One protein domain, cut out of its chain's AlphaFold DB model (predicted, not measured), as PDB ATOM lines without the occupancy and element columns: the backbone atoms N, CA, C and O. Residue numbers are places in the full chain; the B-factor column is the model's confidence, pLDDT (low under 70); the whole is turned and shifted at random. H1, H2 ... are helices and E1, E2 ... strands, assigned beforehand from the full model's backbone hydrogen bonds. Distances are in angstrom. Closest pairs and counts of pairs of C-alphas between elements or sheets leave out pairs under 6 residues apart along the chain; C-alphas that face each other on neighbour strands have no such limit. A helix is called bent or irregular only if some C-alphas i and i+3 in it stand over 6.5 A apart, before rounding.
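What this domain is: This is residues 22 to 168 of the 171 residues of an uncharacterized protein of Stentor coeruleus (UniProt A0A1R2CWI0). One twisted seven-stranded sheet folds back on itself at E1, so that the leaf E4 E3 E2 faces the leaf E7 E6 E5, and the long helix H2 packs into the open side between them, on the face opposite to that of the short helix H1. Near the last residues of H2 sits a small hairpin, E8 and E9, reached by a long loop of which residues 141 to 147 stick out. The printed part has 147 residues with two named helices and nine named strands, along the chain E1 E2 E3 H1 E4 E5 E6 E7 H2 E8 E9, a mixed class. The large sheet's order is E4 E3 E2 E1 E7 E6 E5, all antiparallel. The whole is compact, with a radius of gyration of the C-alphas of 15.8 A and spans of 43 by 37 by 28 A.

Where its parts are: Find C-alpha 22 at (202.480, 150.395, 245.717); there E1 begins, residues 22 to 34, 26.3 A long, and it bends by 100 degrees at residue 27. Next come E2, residues 42 to 49, 20.3 A, E3, residues 52 to 57, H1, residues 60 to 65, and E4, residues 67 to 70. E5 is residues 74 to 83, 25.2 A, E6 residues 86 to 93, 23.1 A, and E7 residues 104 to 110, 19.7 A. H2 runs from C-alpha 115 at (189.484, 149.401, 241.607) to residue 131, 24.2 A. E8 is residues 151 to 155, and E9, residues 163 to 167, ends at (210.477, 151.004, 262.201).

How they stand to each other: Begin with the folded sheet, one sheet bent back into two facing leaves, with E1 as the hinge. E1 E2 E3 and E5 E6 E7 are meanders, each strand the antiparallel neighbour of the one before. Look for N 25 and O 46, 2.8 A, between E1 and E2, and N 31 and O 107, 2.9 A, between E1 and E7. E4 and E5, the edge strands, meet only through their link. H2 is on the sheet; its C-alpha at Leu 117 is 6.9 A from Ile 23 of E1, their closest pair. H1, irregular with C-alphas 61 and 64 8.2 A apart, is on the opposite face at a height over the sheet of 8.5 A. Every O i to N i+4 pair is within hydrogen-bond range in H2, against 0 of 2 in H1, where 1 of 3 O i to N i+3 pairs is. In the hairpin E8 and E9, N 164 and O 154 are 2.7 A apart; the closest C-alphas of E8 and H2, Phe 154 and Ile 128, are 7.4 A apart.

The domain as a whole: The C-alphas farthest apart, Asn 36 and Thr 145, are 46.5 A apart. The printed part has no cut. The link from H2 to E8, residues 132 to 150, is long, and residues 141 to 147 stand free. Mean pLDDT of the printed part is 76.0, with residues 35 to 39, 98 to 99 and 131 to 168 under 70.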
ATOM      1  N   ILE A  22     203.566 151.342 245.431       91.75
ATOM      2  CA  ILE A  22     202.480 150.395 245.717       91.75
ATOM      3  C   ILE A  22     201.792 149.986 244.415       91.75
ATOM      4  O   ILE A  22     201.515 148.807 244.202       91.75
ATOM      5  N   ILE A  23     201.508 150.953 243.536       92.81
ATOM      6  CA  ILE A  23     200.857 150.718 242.242       92.81
ATOM      7  C   ILE A  23     201.565 151.519 241.156       92.81
ATOM      8  O   ILE A  23     201.886 152.692 241.340       92.81
ATOM      9  N   ILE A  24     201.730 150.881 239.998       94.38
ATOM     10  CA  ILE A  24     202.079 151.524 238.734       94.38
ATOM     11  C   ILE A  24     200.875 151.362 237.813       94.38
ATOM     12  O   ILE A  24     200.446 150.242 237.542       94.38
ATOM     13  N   TYR A  25     200.328 152.475 237.346       93.50
ATOM     14  CA  TYR A  25     199.122 152.516 236.534       93.50
ATOM     15  C   TYR A  25     199.414 153.231 235.204       93.50
ATOM     16  O   TYR A  25     199.417 154.463 235.147       93.50
ATOM     17  N   PRO A  26     199.710 152.487 234.124       93.38
ATOM     18  CA  PRO A  26     200.052 153.073 232.832       93.38
ATOM     19  C   PRO A  26     198.814 153.550 232.062       93.38
ATOM     20  O   PRO A  26     197.689 153.132 232.340       93.38
ATOM     21  N   ASN A  27     199.041 154.358 231.023       92.81
ATOM     22  CA  ASN A  27     198.018 154.827 230.079       92.81
ATOM     23  C   ASN A  27     196.872 155.607 230.750       92.81
ATOM     24  O   ASN A  27     195.694 155.384 230.462       92.81
ATOM     25  N   VAL A  28     197.228 156.520 231.653       93.81
ATOM     26  CA  VAL A  28     196.300 157.416 232.354       93.81
ATOM     27  C   VAL A  28     196.365 158.787 231.715       93.81
ATOM     28  O   VAL A  28     197.462 159.297 231.476       93.81
ATOM     29  N   TYR A  29     195.214 159.422 231.492       95.25
ATOM     30  CA  TYR A  29     195.226 160.852 231.199       95.25
ATOM     31  C   TYR A  29     195.117 161.645 232.494       95.25
ATOM     32  O   TYR A  29     194.068 161.649 233.134       95.25
ATOM     33  N   GLY A  30     196.216 162.281 232.891       92.12
ATOM     34  CA  GLY A  30     196.323 163.054 234.120       92.12
ATOM     35  C   GLY A  30     196.231 164.553 233.871       92.12
ATOM     36  O   GLY A  30     196.704 165.069 232.851       92.12
ATOM     37  N   SER A  31     195.643 165.254 234.832       90.69
ATOM     38  CA  SER A  31     195.671 166.705 234.897       90.69
ATOM     39  C   SER A  31     195.658 167.194 236.348       90.69
ATOM     40  O   SER A  31     195.032 166.592 237.222       90.69
ATOM     41  N   LEU A  32     196.369 168.294 236.597       87.31
ATOM     42  CA  LEU A  32     196.401 169.001 237.873       87.31
ATOM     43  C   LEU A  32     196.136 170.482 237.608       87.31
ATOM     44  O   LEU A  32     196.790 171.102 236.766       87.31
ATOM     45  N   HIS A  33     195.161 171.039 238.313       84.94
ATOM     46  CA  HIS A  33     194.713 172.416 238.163       84.94
ATOM     47  C   HIS A  33     194.895 173.131 239.481       84.94
ATOM     48  O   HIS A  33     194.299 172.741 240.475       84.94
ATOM     49  N   LEU A  34     195.701 174.182 239.464       76.38
ATOM     50  CA  LEU A  34     195.665 175.216 240.489       76.38
ATOM     51  C   LEU A  34     194.708 176.304 239.991       76.38
ATOM     52  O   LEU A  34     194.593 176.473 238.772       76.38
ATOM     53  N   GLU A  35     193.990 176.970 240.898       62.62
ATOM     54  CA  GLU A  35     192.939 177.956 240.584       62.62
ATOM     55  C   GLU A  35     193.227 178.815 239.329       62.62
ATOM     56  O   GLU A  35     194.338 179.298 239.118       62.62
ATOM     57  N   ASN A  36     192.195 179.011 238.496       52.56
ATOM     58  CA  ASN A  36     192.188 179.787 237.242       52.56
ATOM     59  C   ASN A  36     192.985 179.244 236.037       52.56
ATOM     60  O   ASN A  36     193.017 179.907 235.001       52.56
ATOM     61  N   ASN A  37     193.559 178.038 236.093       58.28
ATOM     62  CA  ASN A  37     194.232 177.452 234.926       58.28
ATOM     63  C   ASN A  37     193.310 176.603 234.038       58.28
ATOM     64  O   ASN A  37     192.518 175.790 234.516       58.28
ATOM     65  N   ILE A  38     193.472 176.752 232.717       60.94
ATOM     66  CA  ILE A  38     192.830 175.885 231.720       60.94
ATOM     67  C   ILE A  38     193.331 174.453 231.928       60.94
ATOM     68  O   ILE A  38     194.545 174.241 232.034       60.94
ATOM     69  N   PRO A  39     192.435 173.456 231.961       66.12
ATOM     70  CA  PRO A  39     192.858 172.105 232.220       66.12
ATOM     71  C   PRO A  39     193.649 171.490 231.065       66.12
ATOM     72  O   PRO A  39     193.101 171.211 230.002       66.12
ATOM     73  N   ILE A  40     194.947 171.244 231.285       72.00
ATOM     74  CA  ILE A  40     195.805 170.534 230.328       72.00
ATOM     75  C   ILE A  40     195.820 169.047 230.684       72.00
ATOM     76  O   ILE A  40     196.322 168.643 231.732       72.00
ATOM     77  N   ARG A  41     195.254 168.239 229.786       87.44
ATOM     78  CA  ARG A  41     195.160 166.779 229.878       87.44
ATOM     79  C   ARG A  41     196.346 166.144 229.156       87.44
ATOM     80  O   ARG A  41     196.511 166.356 227.957       87.44
ATOM     81  N   ASN A  42     197.148 165.347 229.861       92.06
ATOM     82  CA  ASN A  42     198.317 164.667 229.296       92.06
ATOM     83  C   ASN A  42     198.233 163.155 229.499       92.06
ATOM     84  O   ASN A  42     197.746 162.710 230.530       92.06
ATOM     85  N   LEU A  43     198.726 162.376 228.533       95.12
ATOM     86  CA  LEU A  43     198.857 160.923 228.661       95.12
ATOM     87  C   LEU A  43     200.143 160.579 229.419       95.12
ATOM     88  O   LEU A  43     201.198 161.150 229.144       95.12
ATOM     89  N   GLY A  44     200.067 159.644 230.356       95.12
ATOM     90  CA  GLY A  44     201.219 159.251 231.150       95.12
ATOM     91  C   GLY A  44     200.991 158.015 232.006       95.12
ATOM     92  O   GLY A  44     200.024 157.267 231.835       95.12
ATOM     93  N   THR A  45     201.909 157.826 232.944       95.19
ATOM     94  CA  THR A  45     201.871 156.767 233.950       95.19
ATOM     95  C   THR A  45     201.657 157.393 235.318       95.19
ATOM     96  O   THR A  45     202.338 158.347 235.694       95.19
ATOM     97  N   LEU A  46     200.705 156.841 236.063       95.44
ATOM     98  CA  LEU A  46     200.403 157.224 237.431       95.44
ATOM     99  C   LEU A  46     201.029 156.215 238.395       95.44
ATOM    100  O   LEU A  46     200.801 155.014 238.292       95.44
ATOM    101  N   PHE A  47     201.795 156.707 239.351       95.19
ATOM    102  CA  PHE A  47     202.421 155.938 240.411       95.19
ATOM    103  C   PHE A  47     201.744 156.300 241.725       95.19
ATOM    104  O   PHE A  47     201.655 157.474 242.079       95.19
ATOM    105  N   LEU A  48     201.283 155.296 242.459       94.94
ATOM    106  CA  LEU A  48     200.894 155.460 243.853       94.94
ATOM    107  C   LEU A  48     202.027 154.930 244.716       94.94
ATOM    108  O   LEU A  48     202.377 153.750 244.620       94.94
ATOM    109  N   THR A  49     202.567 155.785 245.569       92.94
ATOM    110  CA  THR A  49     203.464 155.392 246.652       92.94
ATOM    111  C   THR A  49     202.718 155.450 247.981       92.94
ATOM    112  O   THR A  49     201.567 155.884 248.049       92.94
ATOM    113  N   ASN A  50     203.352 155.005 249.061       85.69
ATOM    114  CA  ASN A  50     202.816 155.188 250.413       85.69
ATOM    115  C   ASN A  50     202.757 156.661 250.867       85.69
ATOM    116  O   ASN A  50     202.096 156.943 251.861       85.69
ATOM    117  N   ALA A  51     203.407 157.587 250.153       85.69
ATOM    118  CA  ALA A  51     203.491 159.003 250.524       85.69
ATOM    119  C   ALA A  51     202.888 159.954 249.480       85.69
ATOM    120  O   ALA A  51     202.409 161.036 249.826       85.69
ATOM    121  N   ARG A  52     202.917 159.581 248.195       91.44
ATOM    122  CA  ARG A  52     202.602 160.461 247.069       91.44
ATOM    123  C   ARG A  52     201.805 159.755 245.979       91.44
ATOM    124  O   ARG A  52     201.890 158.549 245.765       91.44
ATOM    125  N   LEU A  53     201.088 160.567 245.221       93.75
ATOM    126  CA  LEU A  53     200.524 160.239 243.928       93.75
ATOM    127  C   LEU A  53     201.338 160.969 242.855       93.75
ATOM    128  O   LEU A  53     201.343 162.196 242.814       93.75
ATOM    129  N   VAL A  54     202.060 160.236 242.011       94.38
ATOM    130  CA  VAL A  54     203.011 160.808 241.051       94.38
ATOM    131  C   VAL A  54     202.595 160.501 239.622       94.38
ATOM    132  O   VAL A  54     202.492 159.347 239.232       94.38
ATOM    133  N   PHE A  55     202.378 161.533 238.822       94.75
ATOM    134  CA  PHE A  55     202.097 161.444 237.400       94.75
ATOM    135  C   PHE A  55     203.340 161.805 236.585       94.75
ATOM    136  O   PHE A  55     203.918 162.883 236.749       94.75
ATOM    137  N   ILE A  56     203.718 160.912 235.674       93.94
ATOM    138  CA  ILE A  56     204.824 161.104 234.736       93.94
ATOM    139  C   ILE A  56     204.260 161.073 233.320       93.94
ATOM    140  O   ILE A  56     203.669 160.079 232.900       93.94
ATOM    141  N   ASN A  57     204.442 162.168 232.590       93.25
ATOM    142  CA  ASN A  57     204.033 162.308 231.202       93.25
ATOM    143  C   ASN A  57     204.822 161.335 230.316       93.25
ATOM    144  O   ASN A  57     206.031 161.171 230.473       93.25
ATOM    145  N   GLN A  58     204.133 160.708 229.368       92.94
ATOM    146  CA  GLN A  58     204.759 159.821 228.392       92.94
ATOM    147  C   GLN A  58     205.605 160.593 227.362       92.94
ATOM    148  O   GLN A  58     206.569 160.050 226.824       92.94
ATOM    149  N   ASP A  59     205.256 161.851 227.075       90.44
ATOM    150  CA  ASP A  59     206.024 162.730 226.193       90.44
ATOM    151  C   ASP A  59     207.166 163.399 226.971       90.44
ATOM    152  O   ASP A  59     206.949 164.308 227.778       90.44
ATOM    153  N   LEU A  60     208.398 162.972 226.687       80.62
ATOM    154  CA  LEU A  60     209.617 163.489 227.318       80.62
ATOM    155  C   LEU A  60     209.853 164.983 227.049       80.62
ATOM    156  O   LEU A  60     210.588 165.628 227.791       80.62
ATOM    157  N   ASN A  61     209.215 165.573 226.037       85.19
ATOM    158  CA  ASN A  61     209.293 167.018 225.808       85.19
ATOM    159  C   ASN A  61     208.357 167.808 226.738       85.19
ATOM    160  O   ASN A  61     208.471 169.027 226.849       85.19
ATOM    161  N   LYS A  62     207.436 167.122 227.428       84.38
ATOM    162  CA  LYS A  62     206.436 167.699 228.335       84.38
ATOM    163  C   LYS A  62     206.696 167.336 229.795       84.38
ATOM    164  O   LYS A  62     205.757 167.202 230.580       84.38
ATOM    165  N   ILE A  63     207.969 167.251 230.183       81.00
ATOM    166  CA  ILE A  63     208.409 167.024 231.572       81.00
ATOM    167  C   ILE A  63     207.789 168.040 232.547       81.00
ATOM    168  O   ILE A  63     207.478 167.698 233.683       81.00
ATOM    169  N   SER A  64     207.533 169.275 232.107       81.38
ATOM    170  CA  SER A  64     206.848 170.301 232.911       81.38
ATOM    171  C   SER A  64     205.405 169.948 233.293       81.38
ATOM    172  O   SER A  64     204.832 170.600 234.158       81.38
ATOM    173  N   SER A  65     204.811 168.941 232.647       86.00
ATOM    174  CA  SER A  65     203.478 168.420 232.961       86.00
ATOM    175  C   SER A  65     203.507 167.214 233.902       86.00
ATOM    176  O   SER A  65     202.448 166.667 234.206       86.00
ATOM    177  N   ASN A  66     204.688 166.771 234.340       89.81
ATOM    178  CA  ASN A  66     204.797 165.799 235.418       89.81
ATOM    179  C   ASN A  66     204.409 166.472 236.733       89.81
ATOM    180  O   ASN A  66     204.717 167.646 236.953       89.81
ATOM    181  N   PHE A  67     203.783 165.719 237.629       89.88
ATOM    182  CA  PHE A  67     203.447 166.236 238.944       89.88
ATOM    183  C   PHE A  67     203.454 165.141 240.006       89.88
ATOM    184  O   PHE A  67     203.031 164.021 239.755       89.88
ATOM    185  N   ALA A  68     203.915 165.461 241.207       90.56
ATOM    186  CA  ALA A  68     203.839 164.617 242.389       90.56
ATOM    187  C   ALA A  68     202.978 165.313 243.434       90.56
ATOM    188  O   ALA A  68     203.230 166.465 243.740       90.56
ATOM    189  N   LEU A  69     201.985 164.629 243.982       89.69
ATOM    190  CA  LEU A  69     201.069 165.151 244.987       89.69
ATOM    191  C   LEU A  69     201.223 164.335 246.265       89.69
ATOM    192  O   LEU A  69     201.000 163.127 246.240       89.69
ATOM    193  N   HIS A  70     201.592 164.965 247.378       88.00
ATOM    194  CA  HIS A  70     201.620 164.266 248.663       88.00
ATOM    195  C   HIS A  70     200.200 163.885 249.081       88.00
ATOM    196  O   HIS A  70     199.261 164.664 248.918       88.00
ATOM    197  N   LEU A  71     200.038 162.670 249.604       90.56
ATOM    198  CA  LEU A  71     198.722 162.130 249.937       90.56
ATOM    199  C   LEU A  71     198.040 162.917 251.066       90.56
ATOM    200  O   LEU A  71     196.821 163.051 251.048       90.56
ATOM    201  N   ASN A  72     198.800 163.497 252.001       85.12
ATOM    202  CA  ASN A  72     198.258 164.365 253.053       85.12
ATOM    203  C   ASN A  72     197.649 165.672 252.510       85.12
ATOM    204  O   ASN A  72     196.782 166.250 253.152       85.12
ATOM    205  N   LEU A  73     198.036 166.108 251.306       87.19
ATOM    206  CA  LEU A  73     197.465 167.294 250.668       87.19
ATOM    207  C   LEU A  73     196.132 167.013 249.970       87.19
ATOM    208  O   LEU A  73     195.483 167.956 249.521       87.19
ATOM    209  N   ILE A  74     195.711 165.750 249.848       90.19
ATOM    210  CA  ILE A  74     194.430 165.378 249.241       90.19
ATOM    211  C   ILE A  74     193.321 165.541 250.283       90.19
ATOM    212  O   ILE A  74     193.187 164.730 251.203       90.19
ATOM    213  N   SER A  75     192.471 166.552 250.113       88.38
ATOM    214  CA  SER A  75     191.361 166.830 251.033       88.38
ATOM    215  C   SER A  75     190.105 166.024 250.729       88.38
ATOM    216  O   SER A  75     189.291 165.778 251.615       88.38
ATOM    217  N   SER A  76     189.927 165.623 249.473       91.12
ATOM    218  CA  SER A  76     188.801 164.796 249.053       91.12
ATOM    219  C   SER A  76     189.103 164.107 247.735       91.12
ATOM    220  O   SER A  76     189.764 164.687 246.875       91.12
ATOM    221  N   GLU A  77     188.525 162.936 247.544       93.88
ATOM    222  CA  GLU A  77     188.705 162.079 246.388       93.88
ATOM    223  C   GLU A  77     187.402 161.342 246.097       93.88
ATOM    224  O   GLU A  77     186.628 161.016 246.998       93.88
ATOM    225  N   LYS A  78     187.152 161.067 244.821       95.00
ATOM    226  CA  LYS A  78     186.050 160.216 244.386       95.00
ATOM    227  C   LYS A  78     186.436 159.464 243.124       95.00
ATOM    228  O   LYS A  78     187.133 159.981 242.251       95.00
ATOM    229  N   LEU A  79     185.916 158.248 243.021       95.31
ATOM    230  CA  LEU A  79     185.927 157.469 241.794       95.31
ATOM    231  C   LEU A  79     184.563 157.602 241.110       95.31
ATOM    232  O   LEU A  79     183.533 157.292 241.705       95.31
ATOM    233  N   ILE A  80     184.561 158.038 239.854       95.25
ATOM    234  CA  ILE A  80     183.369 158.140 239.012       95.25
ATOM    235  C   ILE A  80     183.495 157.125 237.880       95.25
ATOM    236  O   ILE A  80     184.365 157.257 237.023       95.25
ATOM    237  N   GLN A  81     182.602 156.140 237.844       93.81
ATOM    238  CA  GLN A  81     182.484 155.219 236.717       93.81
ATOM    239  C   GLN A  81     181.555 155.836 235.663       93.81
ATOM    240  O   GLN A  81     180.380 156.060 235.945       93.81
ATOM    241  N   VAL A  82     182.060 156.113 234.458       91.88
ATOM    242  CA  VAL A  82     181.247 156.679 233.361       91.88
ATOM    243  C   VAL A  82     180.757 155.591 232.414       91.88
ATOM    244  O   VAL A  82     179.626 155.640 231.938       91.88
ATOM    245  N   SER A  83     181.583 154.580 232.163       90.94
ATOM    246  CA  SER A  83     181.213 153.386 231.400       90.94
ATOM    247  C   SER A  83     181.971 152.173 231.934       90.94
ATOM    248  O   SER A  83     182.816 152.311 232.813       90.94
ATOM    249  N   HIS A  84     181.739 150.980 231.386       85.12
ATOM    250  CA  HIS A  84     182.519 149.786 231.742       85.12
ATOM    251  C   HIS A  84     184.030 149.917 231.479       85.12
ATOM    252  O   HIS A  84     184.808 149.166 232.057       85.12
ATOM    253  N   THR A  85     184.443 150.854 230.625       87.19
ATOM    254  CA  THR A  85     185.834 151.025 230.178       87.19
ATOM    255  C   THR A  85     186.424 152.388 230.529       87.19
ATOM    256  O   THR A  85     187.593 152.628 230.247       87.19
ATOM    257  N   LEU A  86     185.635 153.288 231.121       92.31
ATOM    258  CA  LEU A  86     186.047 154.656 231.413       92.31
ATOM    259  C   LEU A  86     185.665 155.041 232.836       92.31
ATOM    260  O   LEU A  86     184.485 155.047 233.201       92.31
ATOM    261  N   SER A  87     186.679 155.420 233.605       95.12
ATOM    262  CA  SER A  87     186.519 155.903 234.974       95.12
ATOM    263  C   SER A  87     187.359 157.149 235.210       95.12
ATOM    264  O   SER A  87     188.405 157.326 234.590       95.12
ATOM    265  N   TYR A  88     186.922 157.994 236.135       94.94
ATOM    266  CA  TYR A  88     187.676 159.153 236.590       94.94
ATOM    267  C   TYR A  88     187.974 159.030 238.077       94.94
ATOM    268  O   TYR A  88     187.051 158.889 238.875       94.94
ATOM    269  N   PHE A  89     189.247 159.121 238.444       94.94
ATOM    270  CA  PHE A  89     189.660 159.368 239.820       94.94
ATOM    271  C   PHE A  89     190.009 160.849 239.946       94.94
ATOM    272  O   PHE A  89     190.963 161.325 239.331       94.94
ATOM    273  N   GLU A  90     189.197 161.600 240.678       94.31
ATOM    274  CA  GLU A  90     189.340 163.051 240.799       94.31
ATOM    275  C   GLU A  90     189.170 163.507 242.243       94.31
ATOM    276  O   GLU A  90     188.542 162.827 243.057       94.31
ATOM    277  N   GLY A  91     189.740 164.663 242.561       93.06
ATOM    278  CA  GLY A  91     189.746 165.162 243.923       93.06
ATOM    279  C   GLY A  91     190.304 166.566 244.058       93.06
ATOM    280  O   GLY A  91     190.733 167.184 243.084       93.06
ATOM    281  N   HIS A  92     190.280 167.051 245.293       91.12
ATOM    282  CA  HIS A  92     190.723 168.387 245.672       91.12
ATOM    283  C   HIS A  92     191.952 168.315 246.563       91.12
ATOM    284  O   HIS A  92     192.173 167.323 247.266       91.12
ATOM    285  N   THR A  93     192.741 169.382 246.521       86.94
ATOM    286  CA  THR A  93     193.978 169.501 247.278       86.94
ATOM    287  C   THR A  93     194.025 170.811 248.059       86.94
ATOM    288  O   THR A  93     193.534 171.841 247.587       86.94
ATOM    289  N   VAL A  94     194.614 170.779 249.258       84.69
ATOM    290  CA  VAL A  94     194.725 171.943 250.158       84.69
ATOM    291  C   VAL A  94     196.051 172.680 249.999       84.69
ATOM    292  O   VAL A  94     197.079 172.020 249.844       84.69
ATOM    293  N   PRO A  95     196.061 174.025 250.066       80.56
ATOM    294  CA  PRO A  95     197.290 174.797 249.943       80.56
ATOM    295  C   PRO A  95     198.369 174.352 250.937       80.56
ATOM    296  O   PRO A  95     198.076 174.094 252.102       80.56
ATOM    297  N   TYR A  96     199.623 174.339 250.495       73.06
ATOM    298  CA  TYR A  96     200.783 174.084 251.334       73.06
ATOM    299  C   TYR A  96     201.983 174.942 250.922       73.06
ATOM    300  O   TYR A  96     202.628 174.687 249.903       73.06
ATOM    301  N   GLY A  97     202.290 175.961 251.731       70.19
ATOM    302  CA  GLY A  97     203.453 176.836 251.564       70.19
ATOM    303  C   GLY A  97     203.685 177.308 250.121       70.19
ATOM    304  O   GLY A  97     202.755 177.604 249.374       70.19
ATOM    305  N   ASN A  98     204.954 177.332 249.710       65.44
ATOM    306  CA  ASN A  98     205.338 177.588 248.317       65.44
ATOM    307  C   ASN A  98     205.189 176.349 247.412       65.44
ATOM    308  O   ASN A  98     205.373 176.450 246.197       65.44
ATOM    309  N   TYR A  99     204.906 175.180 247.996       66.06
ATOM    310  CA  TYR A  99     204.777 173.911 247.284       66.06
ATOM    311  C   TYR A  99     203.455 173.829 246.519       66.06
ATOM    312  O   TYR A  99     203.442 173.439 245.358       66.06
ATOM    313  N   MET A 100     202.355 174.252 247.135       70.56
ATOM    314  CA  MET A 100     201.053 174.385 246.498       70.56
ATOM    315  C   MET A 100     200.352 175.632 247.053       70.56
ATOM    316  O   MET A 100     199.638 175.546 248.042       70.56
ATOM    317  N   PRO A 101     200.562 176.816 246.463       70.00
ATOM    318  CA  PRO A 101     200.169 178.082 247.089       70.00
ATOM    319  C   PRO A 101     198.656 178.346 247.087       70.00
ATOM    320  O   PRO A 101     198.195 179.267 247.753       70.00
ATOM    321  N   ALA A 102     197.887 177.566 246.329       79.06
ATOM    322  CA  ALA A 102     196.447 177.716 246.172       79.06
ATOM    323  C   ALA A 102     195.767 176.340 246.165       79.06
ATOM    324  O   ALA A 102     196.437 175.337 245.892       79.06
ATOM    325  N   PRO A 103     194.451 176.274 246.437       83.94
ATOM    326  CA  PRO A 103     193.694 175.042 246.296       83.94
ATOM    327  C   PRO A 103     193.832 174.477 244.884       83.94
ATOM    328  O   PRO A 103     193.943 175.214 243.897       83.94
ATOM    329  N   GLY A 104     193.828 173.152 244.795       85.25
ATOM    330  CA  GLY A 104     193.955 172.460 243.525       85.25
ATOM    331  C   GLY A 104     192.877 171.413 243.302       85.25
ATOM    332  O   GLY A 104     192.142 171.015 244.208       85.25
ATOM    333  N   MET A 105     192.788 170.966 242.057       90.44
ATOM    334  CA  MET A 105     191.974 169.836 241.642       90.44
ATOM    335  C   MET A 105     192.807 168.935 240.740       90.44
ATOM    336  O   MET A 105     193.388 169.400 239.758       90.44
ATOM    337  N   PHE A 106     192.843 167.646 241.053       91.75
ATOM    338  CA  PHE A 106     193.440 166.638 240.185       91.75
ATOM    339  C   PHE A 106     192.351 165.799 239.530       91.75
ATOM    340  O   PHE A 106     191.276 165.583 240.096       91.75
ATOM    341  N   LYS A 107     192.652 165.290 238.338       94.06
ATOM    342  CA  LYS A 107     191.794 164.352 237.626       94.06
ATOM    343  C   LYS A 107     192.634 163.359 236.841       94.06
ATOM    344  O   LYS A 107     193.535 163.735 236.097       94.06
ATOM    345  N   PHE A 108     192.295 162.088 236.993       95.00
ATOM    346  CA  PHE A 108     192.897 160.977 236.276       95.00
ATOM    347  C   PHE A 108     191.815 160.208 235.546       95.00
ATOM    348  O   PHE A 108     190.910 159.646 236.157       95.00
ATOM    349  N   GLU A 109     191.909 160.191 234.229       95.31
ATOM    350  CA  GLU A 109     191.091 159.348 233.377       95.31
ATOM    351  C   GLU A 109     191.746 157.981 233.223       95.31
ATOM    352  O   GLU A 109     192.885 157.860 232.764       95.31
ATOM    353  N   MET A 110     191.001 156.956 233.605       93.50
ATOM    354  CA  MET A 110     191.465 155.586 233.715       93.50
ATOM    355  C   MET A 110     190.696 154.731 232.709       93.50
ATOM    356  O   MET A 110     189.472 154.611 232.787       93.50
ATOM    357  N   LEU A 111     191.438 154.157 231.758       90.12
ATOM    358  CA  LEU A 111     190.911 153.272 230.708       90.12
ATOM    359  C   LEU A 111     190.965 151.783 231.084       90.12
ATOM    360  O   LEU A 111     190.515 150.923 230.330       90.12
ATOM    361  N   GLN A 112     191.567 151.472 232.228       88.62
ATOM    362  CA  GLN A 112     191.670 150.127 232.787       88.62
ATOM    363  C   GLN A 112     190.838 150.058 234.079       88.62
ATOM    364  O   GLN A 112     190.233 151.048 234.492       88.62
ATOM    365  N   ASP A 113     190.799 148.893 234.730       88.94
ATOM    366  CA  ASP A 113     190.083 148.719 235.998       88.94
ATOM    367  C   ASP A 113     190.637 149.679 237.073       88.94
ATOM    368  O   ASP A 113     191.812 149.566 237.441       88.94
ATOM    369  N   PRO A 114     189.849 150.643 237.584       90.88
ATOM    370  CA  PRO A 114     190.333 151.616 238.559       90.88
ATOM    371  C   PRO A 114     190.347 151.069 239.992       90.88
ATOM    372  O   PRO A 114     190.909 151.707 240.884       90.88
ATOM    373  N   ARG A 115     189.716 149.911 240.248       89.31
ATOM    374  CA  ARG A 115     189.484 149.401 241.607       89.31
ATOM    375  C   ARG A 115     190.772 149.190 242.407       89.31
ATOM    376  O   ARG A 115     190.773 149.611 243.562       89.31
ATOM    377  N   PRO A 116     191.864 148.618 241.854       89.12
ATOM    378  CA  PRO A 116     193.102 148.447 242.613       89.12
ATOM    379  C   PRO A 116     193.673 149.779 243.103       89.12
ATOM    380  O   PRO A 116     194.020 149.900 244.276       89.12
ATOM    381  N   LEU A 117     193.707 150.799 242.233       91.19
ATOM    382  CA  LEU A 117     194.165 152.139 242.605       91.19
ATOM    383  C   LEU A 117     193.259 152.737 243.679       91.19
ATOM    384  O   LEU A 117     193.754 153.182 244.712       91.19
ATOM    385  N   ASN A 118     191.943 152.709 243.449       91.50
ATOM    386  CA  ASN A 118     190.962 153.318 244.339       91.50
ATOM    387  C   ASN A 118     190.992 152.706 245.748       91.50
ATOM    388  O   ASN A 118     190.969 153.441 246.731       91.50
ATOM    389  N   ILE A 119     191.082 151.376 245.860       90.19
ATOM    390  CA  ILE A 119     191.166 150.684 247.154       90.19
ATOM    391  C   ILE A 119     192.452 151.083 247.885       90.19
ATOM    392  O   ILE A 119     192.398 151.470 249.052       90.19
ATOM    393  N   SER A 120     193.602 151.026 247.208       90.88
ATOM    394  CA  SER A 120     194.892 151.336 247.829       90.88
ATOM    395  C   SER A 120     194.984 152.790 248.280       90.88
ATOM    396  O   SER A 120     195.361 153.044 249.423       90.88
ATOM    397  N   ILE A 121     194.600 153.745 247.427       92.12
ATOM    398  CA  ILE A 121     194.681 155.163 247.787       92.12
ATOM    399  C   ILE A 121     193.684 155.525 248.888       92.12
ATOM    400  O   ILE A 121     194.065 156.209 249.833       92.12
ATOM    401  N   SER A 122     192.455 154.995 248.846       90.31
ATOM    402  CA  SER A 122     191.458 155.240 249.898       90.31
ATOM    403  C   SER A 122     191.937 154.720 251.253       90.31
ATOM    404  O   SER A 122     191.766 155.392 252.266       90.31
ATOM    405  N   ASN A 123     192.587 153.550 251.287       87.06
ATOM    406  CA  ASN A 123     193.149 152.995 252.519       87.06
ATOM    407  C   ASN A 123     194.276 153.867 253.088       87.06
ATOM    408  O   ASN A 123     194.300 154.109 254.295       87.06
ATOM    409  N   LEU A 124     195.187 154.354 252.242       89.69
ATOM    410  CA  LEU A 124     196.276 155.243 252.665       89.69
ATOM    411  C   LEU A 124     195.735 156.578 253.177       89.69
ATOM    412  O   LEU A 124     196.092 157.009 254.269       89.69
ATOM    413  N   LEU A 125     194.820 157.201 252.430       89.38
ATOM    414  CA  LEU A 125     194.190 158.460 252.825       89.38
ATOM    415  C   LEU A 125     193.408 158.309 254.129       89.38
ATOM    416  O   LEU A 125     193.506 159.161 255.009       89.38
ATOM    417  N   PHE A 126     192.683 157.203 254.299       86.19
ATOM    418  CA  PHE A 126     191.996 156.892 255.548       86.19
ATOM    419  C   PHE A 126     192.967 156.765 256.728       86.19
ATOM    420  O   PHE A 126     192.674 157.279 257.807       86.19
ATOM    421  N   GLN A 127     194.122 156.121 256.543       82.75
ATOM    422  CA  GLN A 127     195.153 156.029 257.580       82.75
ATOM    423  C   GLN A 127     195.738 157.402 257.921       82.75
ATOM    424  O   GLN A 127     195.767 157.761 259.096       82.75
ATOM    425  N   ILE A 128     196.133 158.192 256.920       80.56
ATOM    426  CA  ILE A 128     196.686 159.543 257.112       80.56
ATOM    427  C   ILE A 128     195.698 160.417 257.895       80.56
ATOM    428  O   ILE A 128     196.032 160.925 258.964       80.56
ATOM    429  N   ARG A 129     194.441 160.482 257.440       80.88
ATOM    430  CA  ARG A 129     193.381 161.297 258.061       80.88
ATOM    431  C   ARG A 129     192.993 160.820 259.458       80.88
ATOM    432  O   ARG A 129     192.631 161.621 260.309       80.88
ATOM    433  N   ARG A 130     193.062 159.514 259.736       71.81
ATOM    434  CA  ARG A 130     192.857 159.002 261.101       71.81
ATOM    435  C   ARG A 130     193.996 159.369 262.041       71.81
ATOM    436  O   ARG A 130     193.754 159.563 263.233       71.81
ATOM    437  N   THR A 131     195.217 159.449 261.523       59.56
ATOM    438  CA  THR A 131     196.413 159.685 262.336       59.56
ATOM    439  C   THR A 131     196.436 161.103 262.920       59.56
ATOM    440  O   THR A 131     196.926 161.275 264.032       59.56
ATOM    441  N   GLU A 132     195.775 162.079 262.280       51.88
ATOM    442  CA  GLU A 132     195.544 163.437 262.820       51.88
ATOM    443  C   GLU A 132     194.775 163.460 264.154       51.88
ATOM    444  O   GLU A 132     194.858 164.426 264.914       51.88
ATOM    445  N   HIS A 133     194.038 162.395 264.480       39.72
ATOM    446  CA  HIS A 133     193.331 162.264 265.759       39.72
ATOM    447  C   HIS A 133     193.802 161.078 266.606       39.72
ATOM    448  O   HIS A 133     193.455 160.986 267.784       39.72
ATOM    449  N   GLN A 134     194.591 160.163 266.038       36.72
ATOM    450  CA  GLN A 134     195.052 158.951 266.702       36.72
ATOM    451  C   GLN A 134     196.411 158.525 266.142       36.72
ATOM    452  O   GLN A 134     196.496 157.674 265.261       36.72
ATOM    453  N   ALA A 135     197.497 159.040 266.718       34.72
ATOM    454  CA  ALA A 135     198.801 158.390 266.650       34.72
ATOM    455  C   ALA A 135     198.736 157.023 267.365       34.72
ATOM    456  O   ALA A 135     199.171 156.883 268.505       34.72
ATOM    457  N   ARG A 136     198.123 156.013 266.733       33.66
ATOM    458  CA  ARG A 136     198.164 154.606 267.153       33.66
ATOM    459  C   ARG A 136     198.175 153.693 265.927       33.66
ATOM    460  O   ARG A 136     197.137 153.354 265.372       33.66
ATOM    461  N   PHE A 137     199.399 153.340 265.539       40.94
ATOM    462  CA  PHE A 137     199.854 152.088 264.931       40.94
ATOM    463  C   PHE A 137     198.775 151.053 264.588       40.94
ATOM    464  O   PHE A 137     198.076 150.560 265.474       40.94
ATOM    465  N   VAL A 138     198.768 150.589 263.335       33.22
ATOM    466  CA  VAL A 138     198.172 149.293 262.988       33.22
ATOM    467  C   VAL A 138     199.142 148.490 262.125       33.22
ATOM    468  O   VAL A 138     199.599 148.934 261.072       33.22
ATOM    469  N   ASN A 139     199.460 147.299 262.628       31.64
ATOM    470  CA  ASN A 139     200.249 146.263 261.979       31.64
ATOM    471  C   ASN A 139     199.552 145.695 260.724       31.64
ATOM    472  O   ASN A 139     198.336 145.518 260.689       31.64
ATOM    473  N   LYS A 140     200.390 145.383 259.730       41.75
ATOM    474  CA  LYS A 140     200.244 144.487 258.559       41.75
ATOM    475  C   LYS A 140     199.401 143.218 258.779       41.75
ATOM    476  O   LYS A 140     199.266 142.773 259.908       41.75
ATOM    477  N   SER A 141     198.935 142.460 257.781       35.25
ATOM    478  CA  SER A 141     198.985 142.450 256.300       35.25
ATOM    479  C   SER A 141     198.049 141.322 255.832       35.25
ATOM    480  O   SER A 141     197.904 140.345 256.567       35.25
ATOM    481  N   VAL A 142     197.534 141.350 254.597       31.22
ATOM    482  CA  VAL A 142     196.983 140.145 253.945       31.22
ATOM    483  C   VAL A 142     197.602 139.971 252.550       31.22
ATOM    484  O   VAL A 142     197.392 140.792 251.666       31.22
ATOM    485  N   ASN A 143     198.348 138.869 252.403       32.56
ATOM    486  CA  ASN A 143     198.737 138.139 251.186       32.56
ATOM    487  C   ASN A 143     199.530 138.853 250.074       32.56
ATOM    488  O   ASN A 143     198.984 139.169 249.021       32.56
ATOM    489  N   THR A 144     200.859 138.900 250.218       32.03
ATOM    490  CA  THR A 144     201.802 138.846 249.083       32.03
ATOM    491  C   THR A 144     203.008 137.960 249.431       32.03
ATOM    492  O   THR A 144     203.377 137.824 250.594       32.03
ATOM    493  N   THR A 145     203.610 137.319 248.425       32.94
ATOM    494  CA  THR A 145     204.788 136.424 248.520       32.94
ATOM    495  C   THR A 145     206.125 137.160 248.674       32.94
ATOM    496  O   THR A 145     207.182 136.532 248.659       32.94
ATOM    497  N   LEU A 146     206.100 138.484 248.817       32.50
ATOM    498  CA  LEU A 146     207.284 139.290 249.097       32.50
ATOM    499  C   LEU A 146     207.425 139.456 250.617       32.50
ATOM    500  O   LEU A 146     206.406 139.625 251.293       32.50
ATOM    501  N   PRO A 147     208.651 139.408 251.177       31.62
ATOM    502  CA  PRO A 147     208.857 139.653 252.597       31.62
ATOM    503  C   PRO A 147     208.217 140.998 252.960       31.62
ATOM    504  O   PRO A 147     208.409 141.985 252.245       31.62
ATOM    505  N   PRO A 148     207.410 141.050 254.029       38.09
ATOM    506  CA  PRO A 148     206.649 142.239 254.339       38.09
ATOM    507  C   PRO A 148     207.644 143.324 254.770       38.09
ATOM    508  O   PRO A 148     208.204 143.241 255.859       38.09
ATOM    509  N   VAL A 149     207.847 144.360 253.955       41.50
ATOM    510  CA  VAL A 149     208.685 145.528 254.294       41.50
ATOM    511  C   VAL A 149     208.062 146.234 255.500       41.50
ATOM    512  O   VAL A 149     206.911 146.649 255.433       41.50
ATOM    513  N   SER A 150     208.717 146.177 256.669       42.75
ATOM    514  CA  SER A 150     208.241 146.602 258.017       42.75
ATOM    515  C   SER A 150     208.132 148.089 258.233       42.75
ATOM    516  O   SER A 150     207.654 148.499 259.286       42.75
ATOM    517  N   ASP A 151     208.484 148.864 257.224       40.88
ATOM    518  CA  ASP A 151     208.687 150.281 257.400       40.88
ATOM    519  C   ASP A 151     207.571 150.990 256.643       40.88
ATOM    520  O   ASP A 151     207.616 151.176 255.427       40.88
ATOM    521  N   ASN A 152     206.517 151.335 257.377       45.53
ATOM    522  CA  ASN A 152     205.515 152.250 256.863       45.53
ATOM    523  C   ASN A 152     206.086 153.663 257.019       45.53
ATOM    524  O   ASN A 152     206.256 154.138 258.145       45.53
ATOM    525  N   ALA A 153     206.404 154.324 255.904       47.81
ATOM    526  CA  ALA A 153     206.617 155.766 255.918       47.81
ATOM    527  C   ALA A 153     205.262 156.481 255.912       47.81
ATOM    528  O   ALA A 153     204.417 156.215 255.054       47.81
ATOM    529  N   PHE A 154     205.075 157.369 256.879       54.81
ATOM    530  CA  PHE A 154     203.949 158.281 256.987       54.81
ATOM    531  C   PHE A 154     204.453 159.692 256.733       54.81
ATOM    532  O   PHE A 154     205.522 160.065 257.197       54.81
ATOM    533  N   VAL A 155     203.681 160.488 256.016       54.34
ATOM    534  CA  VAL A 155     203.953 161.916 255.865       54.34
ATOM    535  C   VAL A 155     203.346 162.643 257.071       54.34
ATOM    536  O   VAL A 155     202.228 162.296 257.460       54.34
ATOM    537  N   ASP A 156     204.052 163.604 257.681       54.69
ATOM    538  CA  ASP A 156     203.475 164.423 258.755       54.69
ATOM    539  C   ASP A 156     202.230 165.140 258.210       54.69
ATOM    540  O   ASP A 156     202.308 165.828 257.187       54.69
ATOM    541  N   PRO A 157     201.063 164.998 258.853       49.69
ATOM    542  CA  PRO A 157     199.879 165.739 258.439       49.69
ATOM    543  C   PRO A 157     200.057 167.270 258.502       49.69
ATOM    544  O   PRO A 157     199.428 167.979 257.725       49.69
ATOM    545  N   ASN A 158     200.937 167.784 259.368       50.94
ATOM    546  CA  ASN A 158     201.238 169.214 259.515       50.94
ATOM    547  C   ASN A 158     202.426 169.685 258.657       50.94
ATOM    548  O   ASN A 158     202.556 170.887 258.428       50.94
ATOM    549  N   ASP A 159     203.283 168.765 258.202       55.94
ATOM    550  CA  ASP A 159     204.467 169.064 257.386       55.94
ATOM    551  C   ASP A 159     204.726 167.959 256.328       55.94
ATOM    552  O   ASP A 159     205.435 166.986 256.594       55.94
ATOM    553  N   PRO A 160     204.186 168.070 255.099       55.25
ATOM    554  CA  PRO A 160     204.430 167.130 254.007       55.25
ATOM    555  C   PRO A 160     205.895 166.896 253.633       55.25
ATOM    556  O   PRO A 160     206.170 165.905 252.947       55.25
ATOM    557  N   ASP A 161     206.811 167.775 254.045       55.62
ATOM    558  CA  ASP A 161     208.242 167.605 253.805       55.62
ATOM    559  C   ASP A 161     208.877 166.644 254.828       55.62
ATOM    560  O   ASP A 161     209.946 166.078 254.575       55.62
ATOM    561  N   ILE A 162     208.204 166.393 255.956       55.12
ATOM    562  CA  ILE A 162     208.622 165.435 256.978       55.12
ATOM    563  C   ILE A 162     207.944 164.086 256.725       55.12
ATOM    564  O   ILE A 162     206.726 163.935 256.796       55.12
ATOM    565  N   MET A 163     208.760 163.063 256.478       53.31
ATOM    566  CA  MET A 163     208.327 161.667 256.454       53.31
ATOM    567  C   MET A 163     208.799 160.942 257.714       53.31
ATOM    568  O   MET A 163     209.996 160.782 257.952       53.31
ATOM    569  N   TYR A 164     207.847 160.476 258.513       51.38
ATOM    570  CA  TYR A 164     208.074 159.591 259.643       51.38
ATOM    571  C   TYR A 164     208.194 158.153 259.176       51.38
ATOM    572  O   TYR A 164     207.268 157.589 258.598       51.38
ATOM    573  N   VAL A 165     209.316 157.529 259.501       46.03
ATOM    574  CA  VAL A 165     209.504 156.095 259.311       46.03
ATOM    575  C   VAL A 165     209.175 155.404 260.620       46.03
ATOM    576  O   VAL A 165     209.855 155.606 261.626       46.03
ATOM    577  N   VAL A 166     208.125 154.592 260.615       50.22
ATOM    578  CA  VAL A 166     207.830 153.720 261.747       50.22
ATOM    579  C   VAL A 166     208.556 152.399 261.522       50.22
ATOM    580  O   VAL A 166     208.060 151.530 260.809       50.22
ATOM    581  N   ASP A 167     209.742 152.270 262.119       42.91
ATOM    582  CA  ASP A 167     210.477 151.004 262.201       42.91
ATOM    583  C   ASP A 167     209.773 150.096 263.221       42.91
ATOM    584  O   ASP A 167     209.830 150.327 264.431       42.91
ATOM    585  N   GLN A 168     209.056 149.079 262.737       46.03
ATOM    586  CA  GLN A 168     208.328 148.139 263.599       46.03
ATOM    587  C   GLN A 168     209.243 147.129 264.316       46.03
ATOM    588  O   GLN A 168     208.739 146.311 265.084       46.03
TER     589      GLN A 168